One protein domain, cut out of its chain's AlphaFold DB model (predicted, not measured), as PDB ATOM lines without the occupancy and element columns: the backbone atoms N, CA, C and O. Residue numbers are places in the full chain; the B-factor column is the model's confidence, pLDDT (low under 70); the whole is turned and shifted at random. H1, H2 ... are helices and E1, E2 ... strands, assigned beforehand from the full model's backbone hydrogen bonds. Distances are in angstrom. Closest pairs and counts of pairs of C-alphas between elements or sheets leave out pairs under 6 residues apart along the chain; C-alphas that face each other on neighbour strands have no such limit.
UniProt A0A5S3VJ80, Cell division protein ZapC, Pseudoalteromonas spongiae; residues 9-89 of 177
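This is residues 9 to 89 of the 177 residues of the protein "Cell division protein ZapC" of Pseudoalteromonas spongiae (UniProt A0A5S3VJ80). What is the main picture? A small sheet of three strands, E1, E2 and E3, is covered on one face by residues 77 to 88 of the long helix H3, which folds back on H2 as a helical hairpin, with H2 on the far side of H3 from the sheet. The short helix H1 packs on E1. What is it made of? The printed part has 81 residues, in the order E1, E2, E3, H1, H2, H3; the class is mixed, and the sheet, in the order E1, E2, E3, is antiparallel. How large is its outline? It is compact, with a radius of gyration of the C-alphas of 12.7 A, and elongated, with spans of 37 by 24 by 21 A.

How do the strands pair? E1, residues 9 to 13, E2, residues 18 to 23, and E3, residues 28 to 31, form a meander, each strand the antiparallel neighbour of the one before, in two hairpins. N 11 and O 20 are 2.9 A apart and N 21 and O 30 are 2.9 A apart, both within hydrogen-bond range. Residues 9 to 10 of E1 also pair antiparallel with residues 47 to 48. Where is H1? H1, residues 41 to 45, is on the sheet over E1 at a height over the sheet of 8.3 A; their closest C-alphas, those of Thr 12 and Ile 44, are 5.6 A apart. How do the long helices stand? H2, residues 51 to 65, and H3, residues 72 to 88, touch as a helical hairpin at a steep tilt of 43 degrees, opposite ways; their closest C-alphas, those of Tyr 57 and Ala 79, are 5.3 A apart. H3 is on one face of the sheet, two layers, at a height over the sheet of 10.1 A and slantwise to the strands, at 52 degrees to E2 on the local plane; H2 is not on the sheet. In H1, H2 and H3 every O i to N i+4 pair is within hydrogen-bond range.

Where does the first strand begin? C-alpha 9 of E1 is at (-18.239, -5.113, -44.136). How long are the longer elements? From first to last C-alpha, E2 measures 15.9 A, H2 21.0 A and H3 23.6 A. Where does H3 end? C-alpha 88 is at (-28.305, 2.210, -45.433).

Which C-alphas are farthest apart? Those of Glu 15 and Ala 66, at 37.8 A. Is it printed without a break? The printed part has no cut, and no link is long. Is confidence low anywhere? The mean pLDDT of the printed part is 95.8, and no printed residue is under 70.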
ATOM      1  N   ARG A   9     -17.087  -5.000 -45.037       96.81
ATOM      2  CA  ARG A   9     -18.239  -5.113 -44.136       96.81
ATOM      3  C   ARG A   9     -18.795  -3.747 -43.769       96.81
ATOM      4  O   ARG A   9     -18.046  -2.836 -43.430       96.81
ATOM      5  N   TRP A  10     -20.116  -3.643 -43.736       97.62
ATOM      6  CA  TRP A  10     -20.823  -2.537 -43.109       97.62
ATOM      7  C   TRP A  10     -21.046  -2.849 -41.633       97.62
ATOM      8  O   TRP A  10     -21.706  -3.832 -41.297       97.62
ATOM      9  N   LEU A  11     -20.507  -2.012 -40.749       97.12
ATOM     10  CA  LEU A  11     -20.604  -2.166 -39.300       97.12
ATOM     11  C   LEU A  11     -21.108  -0.876 -38.659       97.12
ATOM     12  O   LEU A  11     -20.687   0.223 -39.016       97.12
ATOM     13  N   THR A  12     -21.961  -0.992 -37.643       96.94
ATOM     14  CA  THR A  12     -22.320   0.157 -36.807       96.94
ATOM     15  C   THR A  12     -21.381   0.241 -35.605       96.94
ATOM     16  O   THR A  12     -21.411  -0.600 -34.706       96.94
ATOM     17  N   CYS A  13     -20.558   1.288 -35.553       96.12
ATOM     18  CA  CYS A  13     -19.678   1.556 -34.421       96.12
ATOM     19  C   CYS A  13     -20.462   2.255 -33.300       96.12
ATOM     20  O   CYS A  13     -20.834   3.426 -33.428       96.12
ATOM     21  N   LYS A  14     -20.694   1.552 -32.183       92.69
ATOM     22  CA  LYS A  14     -21.437   2.085 -31.024       92.69
ATOM     23  C   LYS A  14     -20.735   3.273 -30.368       92.69
ATOM     24  O   LYS A  14     -21.398   4.253 -30.045       92.69
ATOM     25  N   GLU A  15     -19.411   3.211 -30.226       94.81
ATOM     26  CA  GLU A  15     -18.607   4.269 -29.594       94.81
ATOM     27  C   GLU A  15     -18.672   5.582 -30.377       94.81
ATOM     28  O   GLU A  15     -18.941   6.641 -29.817       94.81
ATOM     29  N   ARG A  16     -18.489   5.510 -31.702       95.62
ATOM     30  CA  ARG A  16     -18.548   6.687 -32.586       95.62
ATOM     31  C   ARG A  16     -19.984   7.072 -32.948       95.62
ATOM     32  O   ARG A  16     -20.221   8.173 -33.452       95.62
ATOM     33  N   ASN A  17     -20.952   6.186 -32.696       96.94
ATOM     34  CA  ASN A  17     -22.342   6.303 -33.129       96.94
ATOM     35  C   ASN A  17     -22.427   6.600 -34.637       96.94
ATOM     36  O   ASN A  17     -23.031   7.601 -35.044       96.94
ATOM     37  N   ARG A  18     -21.741   5.787 -35.448       97.75
ATOM     38  CA  ARG A  18     -21.636   5.939 -36.908       97.75
ATOM     39  C   ARG A  18     -21.640   4.597 -37.629       97.75
ATOM     40  O   ARG A  18     -21.184   3.601 -37.072       97.75
ATOM     41  N   LEU A  19     -22.096   4.615 -38.879       98.19
ATOM     42  CA  LEU A  19     -21.814   3.553 -39.842       98.19
ATOM     43  C   LEU A  19     -20.332   3.599 -40.247       98.19
ATOM     44  O   LEU A  19     -19.758   4.674 -40.427       98.19
ATOM     45  N   VAL A  20     -19.722   2.430 -40.387       97.94
ATOM     46  CA  VAL A  20     -18.321   2.240 -40.761       97.94
ATOM     47  C   VAL A  20     -18.254   1.176 -41.847       97.94
ATOM     48  O   VAL A  20     -18.905   0.137 -41.739       97.94
ATOM     49  N   LEU A  21     -17.465   1.436 -42.885       97.62
ATOM     50  CA  LEU A  21     -16.988   0.395 -43.784       97.62
ATOM     51  C   LEU A  21     -15.681  -0.157 -43.212       97.62
ATOM     52  O   LEU A  21     -14.730   0.600 -43.024       97.62
ATOM     53  N   TYR A  22     -15.648  -1.451 -42.922       97.00
ATOM     54  CA  TYR A  22     -14.482  -2.164 -42.415       97.00
ATOM     55  C   TYR A  22     -13.932  -3.100 -43.485       97.00
ATOM     56  O   TYR A  22     -14.694  -3.864 -44.077       97.00
ATOM     57  N   VAL A  23     -12.623  -3.055 -43.716       95.62
ATOM     58  CA  VAL A  23     -11.927  -3.947 -44.650       95.62
ATOM     59  C   VAL A  23     -11.195  -5.009 -43.833       95.62
ATOM     60  O   VAL A  23     -10.199  -4.709 -43.178       95.62
ATOM     61  N   GLU A  24     -11.680  -6.253 -43.834       93.88
ATOM     62  CA  GLU A  24     -11.143  -7.310 -42.962       93.88
ATOM     63  C   GLU A  24      -9.675  -7.644 -43.275       93.88
ATOM     64  O   GLU A  24      -8.906  -7.921 -42.350       93.88
ATOM     65  N   SER A  25      -9.262  -7.601 -44.550       92.19
ATOM     66  CA  SER A  25      -7.895  -7.966 -44.948       92.19
ATOM     67  C   SER A  25      -6.835  -6.963 -44.486       92.19
ATOM     68  O   SER A  25      -5.763  -7.374 -44.038       92.19
ATOM     69  N   THR A  26      -7.129  -5.661 -44.553       93.38
ATOM     70  CA  THR A  26      -6.203  -4.582 -44.163       93.38
ATOM     71  C   THR A  26      -6.442  -4.072 -42.744       93.38
ATOM     72  O   THR A  26      -5.571  -3.421 -42.172       93.38
ATOM     73  N   ARG A  27      -7.595  -4.408 -42.149       93.75
ATOM     74  CA  ARG A  27      -8.102  -3.871 -40.874       93.75
ATOM     75  C   ARG A  27      -8.294  -2.355 -40.884       93.75
ATOM     76  O   ARG A  27      -8.253  -1.723 -39.829       93.75
ATOM     77  N   GLU A  28      -8.496  -1.774 -42.058       94.00
ATOM     78  CA  GLU A  28      -8.775  -0.352 -42.211       94.00
ATOM     79  C   GLU A  28     -10.270  -0.061 -42.052       94.00
ATOM     80  O   GLU A  28     -11.136  -0.897 -42.324       94.00
ATOM     81  N   GLU A  29     -10.569   1.160 -41.613       95.88
ATOM     82  CA  GLU A  29     -11.926   1.647 -41.396       95.88
ATOM     83  C   GLU A  29     -12.146   2.968 -42.125       95.88
ATOM     84  O   GLU A  29     -11.377   3.916 -41.963       95.88
ATOM     85  N   LEU A  30     -13.263   3.062 -42.844       96.56
ATOM     86  CA  LEU A  30     -13.791   4.320 -43.356       96.56
ATOM     87  C   LEU A  30     -15.065   4.685 -42.591       96.56
ATOM     88  O   LEU A  30     -16.079   3.986 -42.656       96.56
ATOM     89  N   VAL A  31     -15.013   5.790 -41.845       97.44
ATOM     90  CA  VAL A  31     -16.129   6.256 -41.014       97.44
ATOM     91  C   VAL A  31     -17.061   7.141 -41.830       97.44
ATOM     92  O   VAL A  31     -16.658   8.204 -42.295       97.44
ATOM     93  N   MET A  32     -18.324   6.740 -41.927       97.50
ATOM     94  CA  MET A  32     -19.362   7.515 -42.603       97.50
ATOM     95  C   MET A  32     -19.936   8.588 -41.658       97.50
ATOM     96  O   MET A  32     -19.986   8.377 -40.441       97.50
ATOM     97  N   PRO A  33     -20.456   9.728 -42.157       96.94
ATOM     98  CA  PRO A  33     -21.030  10.769 -41.299       96.94
ATOM     99  C   PRO A  33     -22.406  10.387 -40.720       96.94
ATOM    100  O   PRO A  33     -22.943  11.101 -39.871       96.94
ATOM    101  N   TYR A  34     -22.967   9.247 -41.126       97.44
ATOM    102  CA  TYR A  34     -24.325   8.818 -40.808       97.44
ATOM    103  C   TYR A  34     -24.456   8.245 -39.397       97.44
ATOM    104  O   TYR A  34     -23.823   7.248 -39.047       97.44
ATOM    105  N   LYS A  35     -25.303   8.869 -38.573       97.00
ATOM    106  CA  LYS A  35     -25.562   8.454 -37.185       97.00
ATOM    107  C   LYS A  35     -26.485   7.244 -37.144       97.00
ATOM    108  O   LYS A  35     -27.428   7.188 -37.924       97.00
ATOM    109  N   THR A  36     -26.333   6.376 -36.141       96.69
ATOM    110  CA  THR A  36     -27.153   5.154 -35.968       96.69
ATOM    111  C   THR A  36     -28.661   5.408 -36.085       96.69
ATOM    112  O   THR A  36     -29.379   4.652 -36.725       96.69
ATOM    113  N   ARG A  37     -29.164   6.528 -35.543       97.00
ATOM    114  CA  ARG A  37     -30.592   6.898 -35.633       97.00
ATOM    115  C   ARG A  37     -31.112   7.099 -37.067       97.00
ATOM    116  O   ARG A  37     -32.318   7.011 -37.286       97.00
ATOM    117  N   GLN A  38     -30.217   7.430 -38.000       97.31
ATOM    118  CA  GLN A  38     -30.508   7.650 -39.417       97.31
ATOM    119  C   GLN A  38     -30.463   6.345 -40.217       97.31
ATOM    120  O   GLN A  38     -30.904   6.359 -41.357       97.31
ATOM    121  N   LEU A  39     -29.948   5.248 -39.651       97.81
ATOM    122  CA  LEU A  39     -29.716   3.991 -40.363       97.81
ATOM    123  C   LEU A  39     -30.958   3.095 -40.373       97.81
ATOM    124  O   LEU A  39     -31.720   3.078 -39.405       97.81
ATOM    125  N   THR A  40     -31.158   2.322 -41.437       97.00
ATOM    126  CA  THR A  40     -32.151   1.238 -41.467       97.00
ATOM    127  C   THR A  40     -31.811   0.156 -40.435       97.00
ATOM    128  O   THR A  40     -30.684   0.064 -39.957       97.00
ATOM    129  N   GLN A  41     -32.788  -0.685 -40.077       95.69
ATOM    130  CA  GLN A  41     -32.550  -1.766 -39.113       95.69
ATOM    131  C   GLN A  41     -31.486  -2.759 -39.620       95.69
ATOM    132  O   GLN A  41     -30.587  -3.120 -38.867       95.69
ATOM    133  N   ALA A  42     -31.529  -3.105 -40.911       93.25
ATOM    134  CA  ALA A  42     -30.543  -3.978 -41.546       93.25
ATOM    135  C   ALA A  42     -29.113  -3.408 -41.469       93.25
ATOM    136  O   ALA A  42     -28.166  -4.131 -41.172       93.25
ATOM    137  N   ALA A  43     -28.946  -2.095 -41.663       94.75
ATOM    138  CA  ALA A  43     -27.642  -1.445 -41.537       94.75
ATOM    139  C   ALA A  43     -27.105  -1.447 -40.092       94.75
ATOM    140  O   ALA A  43     -25.893  -1.516 -39.874       94.75
ATOM    141  N   ILE A  44     -27.993  -1.386 -39.093       96.06
ATOM    142  CA  ILE A  44     -27.617  -1.445 -37.671       96.06
ATOM    143  C   ILE A  44     -27.102  -2.836 -37.295       96.06
ATOM    144  O   ILE A  44     -26.124  -2.943 -36.555       96.06
ATOM    145  N   GLU A  45     -27.746  -3.885 -37.805       95.25
ATOM    146  CA  GLU A  45     -27.353  -5.284 -37.587       95.25
ATOM    147  C   GLU A  45     -26.007  -5.626 -38.238       95.25
ATOM    148  O   GLU A  45     -25.309  -6.535 -37.783       95.25
ATOM    149  N   GLY A  46     -25.600  -4.831 -39.229       92.75
ATOM    150  CA  GLY A  46     -24.370  -5.017 -39.981       92.75
ATOM    151  C   GLY A  46     -24.539  -6.045 -41.093       92.75
ATOM    152  O   GLY A  46     -25.396  -6.926 -41.052       92.75
ATOM    153  N   SER A  47     -23.723  -5.918 -42.133       93.19
ATOM    154  CA  SER A  47     -23.805  -6.791 -43.304       93.19
ATOM    155  C   SER A  47     -22.465  -6.900 -44.023       93.19
ATOM    156  O   SER A  47     -21.554  -6.092 -43.829       93.19
ATOM    157  N   CYS A  48     -22.322  -7.934 -44.852       95.25
ATOM    158  CA  CYS A  48     -21.276  -7.927 -45.868       95.25
ATOM    159  C   CYS A  48     -21.547  -6.812 -46.872       95.25
ATOM    160  O   CYS A  48     -22.705  -6.498 -47.143       95.25
ATOM    161  N   PHE A  49     -20.488  -6.288 -47.479       96.19
ATOM    162  CA  PHE A  49     -20.624  -5.474 -48.673       96.19
ATOM    163  C   PHE A  49     -21.226  -6.340 -49.788       96.19
ATOM    164  O   PHE A  49     -20.615  -7.303 -50.261       96.19
ATOM    165  N   SER A  50     -22.486  -6.077 -50.110       95.50
ATOM    166  CA  SER A  50     -23.303  -6.919 -50.974       95.50
ATOM    167  C   SER A  50     -22.973  -6.708 -52.454       95.50
ATOM    168  O   SER A  50     -22.256  -5.785 -52.842       95.50
ATOM    169  N   LEU A  51     -23.534  -7.561 -53.315       94.94
ATOM    170  CA  LEU A  51     -23.450  -7.360 -54.766       94.94
ATOM    171  C   LEU A  51     -24.144  -6.062 -55.206       94.94
ATOM    172  O   LEU A  51     -23.694  -5.429 -56.158       94.94
ATOM    173  N   GLU A  52     -25.211  -5.657 -54.513       95.94
ATOM    174  CA  GLU A  52     -25.906  -4.395 -54.780       95.94
ATOM    175  C   GLU A  52     -25.036  -3.191 -54.401       95.94
ATOM    176  O   GLU A  52     -24.918  -2.253 -55.191       95.94
ATOM    177  N   ASP A  53     -24.356  -3.254 -53.248       97.06
ATOM    178  CA  ASP A  53     -23.381  -2.233 -52.850       97.06
ATOM    179  C   ASP A  53     -22.269  -2.096 -53.904       97.06
ATOM    180  O   ASP A  53     -21.935  -0.984 -54.308       97.06
ATOM    181  N   ALA A  54     -21.724  -3.221 -54.388       96.44
ATOM    182  CA  ALA A  54     -20.661  -3.237 -55.394       96.44
ATOM    183  C   ALA A  54     -21.102  -2.652 -56.736       96.44
ATOM    184  O   ALA A  54     -20.400  -1.803 -57.284       96.44
ATOM    185  N   ALA A  55     -22.275  -3.045 -57.231       96.38
ATOM    186  CA  ALA A  55     -22.811  -2.520 -58.481       96.38
ATOM    187  C   ALA A  55     -23.033  -1.000 -58.409       96.38
ATOM    188  O   ALA A  55     -22.655  -0.269 -59.325       96.38
ATOM    189  N   LEU A  56     -23.604  -0.511 -57.303       97.00
ATOM    190  CA  LEU A  56     -23.836   0.916 -57.102       97.00
ATOM    191  C   LEU A  56     -22.522   1.698 -56.961       97.00
ATOM    192  O   LEU A  56     -22.365   2.749 -57.583       97.00
ATOM    193  N   TYR A  57     -21.577   1.182 -56.177       97.69
ATOM    194  CA  TYR A  57     -20.248   1.764 -56.012       97.69
ATOM    195  C   TYR A  57     -19.528   1.913 -57.359       97.69
ATOM    196  O   TYR A  57     -19.063   3.004 -57.694       97.69
ATOM    197  N   GLU A  58     -19.484   0.848 -58.162       96.38
ATOM    198  CA  GLU A  58     -18.842   0.858 -59.478       96.38
ATOM    199  C   GLU A  58     -19.532   1.819 -60.450       96.38
ATOM    200  O   GLU A  58     -18.852   2.575 -61.149       96.38
ATOM    201  N   GLN A  59     -20.869   1.857 -60.452       96.00
ATOM    202  CA  GLN A  59     -21.637   2.792 -61.275       96.00
ATOM    203  C   GLN A  59     -21.287   4.250 -60.947       96.00
ATOM    204  O   GLN A  59     -21.082   5.059 -61.857       96.00
ATOM    205  N   ILE A  60     -21.210   4.599 -59.661       96.81
ATOM    206  CA  ILE A  60     -20.886   5.964 -59.233       96.81
ATOM    207  C   ILE A  60     -19.431   6.295 -59.570       96.81
ATOM    208  O   ILE A  60     -19.163   7.374 -60.096       96.81
ATOM    209  N   CYS A  61     -18.498   5.368 -59.339       96.62
ATOM    210  CA  CYS A  61     -17.101   5.539 -59.729       96.62
ATOM    211  C   CYS A  61     -16.954   5.816 -61.230       96.62
ATOM    212  O   CYS A  61     -16.265   6.760 -61.620       96.62
ATOM    213  N   HIS A  62     -17.645   5.035 -62.065       95.31
ATOM    214  CA  HIS A  62     -17.642   5.219 -63.511       95.31
ATOM    215  C   HIS A  62     -18.184   6.600 -63.901       95.31
ATOM    216  O   HIS A  62     -17.526   7.323 -64.648       95.31
ATOM    217  N   TYR A  63     -19.328   7.007 -63.343       94.00
ATOM    218  CA  TYR A  63     -19.913   8.322 -63.613       94.00
ATOM    219  C   TYR A  63     -18.973   9.475 -63.223       94.00
ATOM    220  O   TYR A  63     -18.710  10.358 -64.035       94.00
ATOM    221  N   LEU A  64     -18.412   9.452 -62.010       93.88
ATOM    222  CA  LEU A  64     -17.530  10.519 -61.520       93.88
ATOM    223  C   LEU A  64     -16.201  10.589 -62.286       93.88
ATOM    224  O   LEU A  64     -15.648  11.678 -62.444       93.88
ATOM    225  N   SER A  65     -15.710   9.457 -62.803       93.94
ATOM    226  CA  SER A  65     -14.478   9.409 -63.604       93.94
ATOM    227  C   SER A  65     -14.560  10.230 -64.895       93.94
ATOM    228  O   SER A  65     -13.538  10.726 -65.363       93.94
ATOM    229  N   ALA A  66     -15.766  10.459 -65.428       90.81
ATOM    230  CA  ALA A  66     -15.974  11.233 -66.651       90.81
ATOM    231  C   ALA A  66     -15.703  12.740 -66.484       90.81
ATOM    232  O   ALA A  66     -15.498  13.441 -67.474       90.81
ATOM    233  N   PHE A  67     -15.695  13.252 -65.249       86.31
ATOM    234  CA  PHE A  67     -15.553  14.685 -64.978       86.31
ATOM    235  C   PHE A  67     -14.094  15.153 -64.886       86.31
ATOM    236  O   PHE A  67     -13.846  16.350 -64.991       86.31
ATOM    237  N   SER A  68     -13.128  14.248 -64.676       86.50
ATOM    238  CA  SER A  68     -11.703  14.586 -64.478       86.50
ATOM    239  C   SER A  68     -11.438  15.640 -63.381       86.50
ATOM    240  O   SER A  68     -10.458  16.378 -63.446       86.50
ATOM    241  N   ILE A  69     -12.314  15.722 -62.368       89.38
ATOM    242  CA  ILE A  69     -12.217  16.673 -61.240       89.38
ATOM    243  C   ILE A  69     -11.489  16.052 -60.041       89.38
ATOM    244  O   ILE A  69     -10.743  16.735 -59.344       89.38
ATOM    245  N   TRP A  70     -11.726  14.765 -59.791       93.56
ATOM    246  CA  TRP A  70     -11.253  14.047 -58.609       93.56
ATOM    247  C   TRP A  70     -10.245  12.968 -58.994       93.56
ATOM    248  O   TRP A  70     -10.369  12.333 -60.041       93.56
ATOM    249  N   SER A  71      -9.275  12.722 -58.118       95.44
ATOM    250  CA  SER A  71      -8.400  11.552 -58.216       95.44
ATOM    251  C   SER A  71      -9.184  10.246 -58.028       95.44
ATOM    252  O   SER A  71     -10.259  10.229 -57.429       95.44
ATOM    253  N   GLU A  72      -8.628   9.115 -58.470       94.19
ATOM    254  CA  GLU A  72      -9.282   7.807 -58.294       94.19
ATOM    255  C   GLU A  72      -9.591   7.478 -56.823       94.19
ATOM    256  O   GLU A  72     -10.617   6.866 -56.527       94.19
ATOM    257  N   GLY A  73      -8.713   7.885 -55.899       95.19
ATOM    258  CA  GLY A  73      -8.921   7.692 -54.463       95.19
ATOM    259  C   GLY A  73     -10.079   8.535 -53.929       95.19
ATOM    260  O   GLY A  73     -10.912   8.040 -53.173       95.19
ATOM    261  N   GLU A  74     -10.184   9.792 -54.364       95.88
ATOM    262  CA  GLU A  74     -11.310  10.658 -54.003       95.88
ATOM    263  C   GLU A  74     -12.630  10.144 -54.577       95.88
ATOM    264  O   GLU A  74     -13.627  10.123 -53.859       95.88
ATOM    265  N   ILE A  75     -12.632   9.674 -55.829       97.38
ATOM    266  CA  ILE A  75     -13.803   9.052 -56.458       97.38
ATOM    267  C   ILE A  75     -14.269   7.848 -55.637       97.38
ATOM    268  O   ILE A  75     -15.453   7.767 -55.309       97.38
ATOM    269  N   ALA A  76     -13.351   6.957 -55.249       96.75
ATOM    270  CA  ALA A  76     -13.684   5.790 -54.438       96.75
ATOM    271  C   ALA A  76     -14.322   6.194 -53.097       96.75
ATOM    272  O   ALA A  76     -15.359   5.657 -52.709       96.75
ATOM    273  N   VAL A  77     -13.758   7.194 -52.410       97.19
ATOM    274  CA  VAL A  77     -14.316   7.701 -51.146       97.19
ATOM    275  C   VAL A  77     -15.709   8.299 -51.350       97.19
ATOM    276  O   VAL A  77     -16.612   7.988 -50.572       97.19
ATOM    277  N   ILE A  78     -15.918   9.123 -52.384       98.06
ATOM    278  CA  ILE A  78     -17.231   9.715 -52.692       98.06
ATOM    279  C   ILE A  78     -18.252   8.610 -52.986       98.06
ATOM    280  O   ILE A  78     -19.350   8.618 -52.427       98.06
ATOM    281  N   ALA A  79     -17.891   7.641 -53.829       98.12
ATOM    282  CA  ALA A  79     -18.770   6.547 -54.225       98.12
ATOM    283  C   ALA A  79     -19.159   5.653 -53.039       98.12
ATOM    284  O   ALA A  79     -20.322   5.266 -52.928       98.12
ATOM    285  N   LEU A  80     -18.235   5.377 -52.115       98.06
ATOM    286  CA  LEU A  80     -18.525   4.612 -50.897       98.06
ATOM    287  C   LEU A  80     -19.512   5.332 -49.978       98.06
ATOM    288  O   LEU A  80     -20.454   4.715 -49.481       98.06
ATOM    289  N   HIS A  81     -19.339   6.642 -49.788       98.56
ATOM    290  CA  HIS A  81     -20.276   7.445 -49.005       98.56
ATOM    291  C   HIS A  81     -21.657   7.505 -49.662       98.56
ATOM    292  O   HIS A  81     -22.665   7.309 -48.989       98.56
ATOM    293  N   ALA A  82     -21.712   7.702 -50.980       98.38
ATOM    294  CA  ALA A  82     -22.965   7.728 -51.728       98.38
ATOM    295  C   ALA A  82     -23.701   6.378 -51.686       98.38
ATOM    296  O   ALA A  82     -24.916   6.345 -51.487       98.38
ATOM    297  N   THR A  83     -22.962   5.273 -51.818       98.12
ATOM    298  CA  THR A  83     -23.484   3.903 -51.689       98.12
ATOM    299  C   THR A  83     -24.089   3.700 -50.307       98.12
ATOM    300  O   THR A  83     -25.252   3.312 -50.182       98.12
ATOM    301  N   ALA A  84     -23.340   4.076 -49.265       98.00
ATOM    302  CA  ALA A  84     -23.813   3.980 -47.897       98.00
ATOM    303  C   ALA A  84     -25.066   4.823 -47.649       98.00
ATOM    304  O   ALA A  84     -26.029   4.359 -47.041       98.00
ATOM    305  N   ALA A  85     -25.073   6.056 -48.149       97.94
ATOM    306  CA  ALA A  85     -26.202   6.952 -48.011       97.94
ATOM    307  C   ALA A  85     -27.474   6.407 -48.670       97.94
ATOM    308  O   ALA A  85     -28.558   6.526 -48.103       97.94
ATOM    309  N   LYS A  86     -27.346   5.820 -49.864       97.38
ATOM    310  CA  LYS A  86     -28.487   5.334 -50.640       97.38
ATOM    311  C   LYS A  86     -29.096   4.061 -50.058       97.38
ATOM    312  O   LYS A  86     -30.315   3.944 -50.024       97.38
ATOM    313  N   LEU A  87     -28.264   3.117 -49.623       97.06
ATOM    314  CA  LEU A  87     -28.724   1.778 -49.238       97.06
ATOM    315  C   LEU A  87     -28.980   1.637 -47.730       97.06
ATOM    316  O   LEU A  87     -29.842   0.859 -47.321       97.06
ATOM    317  N   HIS A  88     -28.281   2.409 -46.890       97.38
ATOM    318  CA  HIS A  88     -28.305   2.210 -45.433       97.38
ATOM    319  C   HIS A  88     -29.069   3.281 -44.656       97.38
ATOM    320  O   HIS A  88     -29.311   3.090 -43.463       97.38
ATOM    321  N   LEU A  89     -29.480   4.394 -45.275       97.69
ATOM    322  CA  LEU A  89     -30.250   5.438 -44.590       97.69
ATOM    323  C   LEU A  89     -31.757   5.189 -44.637       97.69
ATOM    324  O   LEU A  89     -32.319   4.740 -45.630       97.69
TER     325      LEU A  89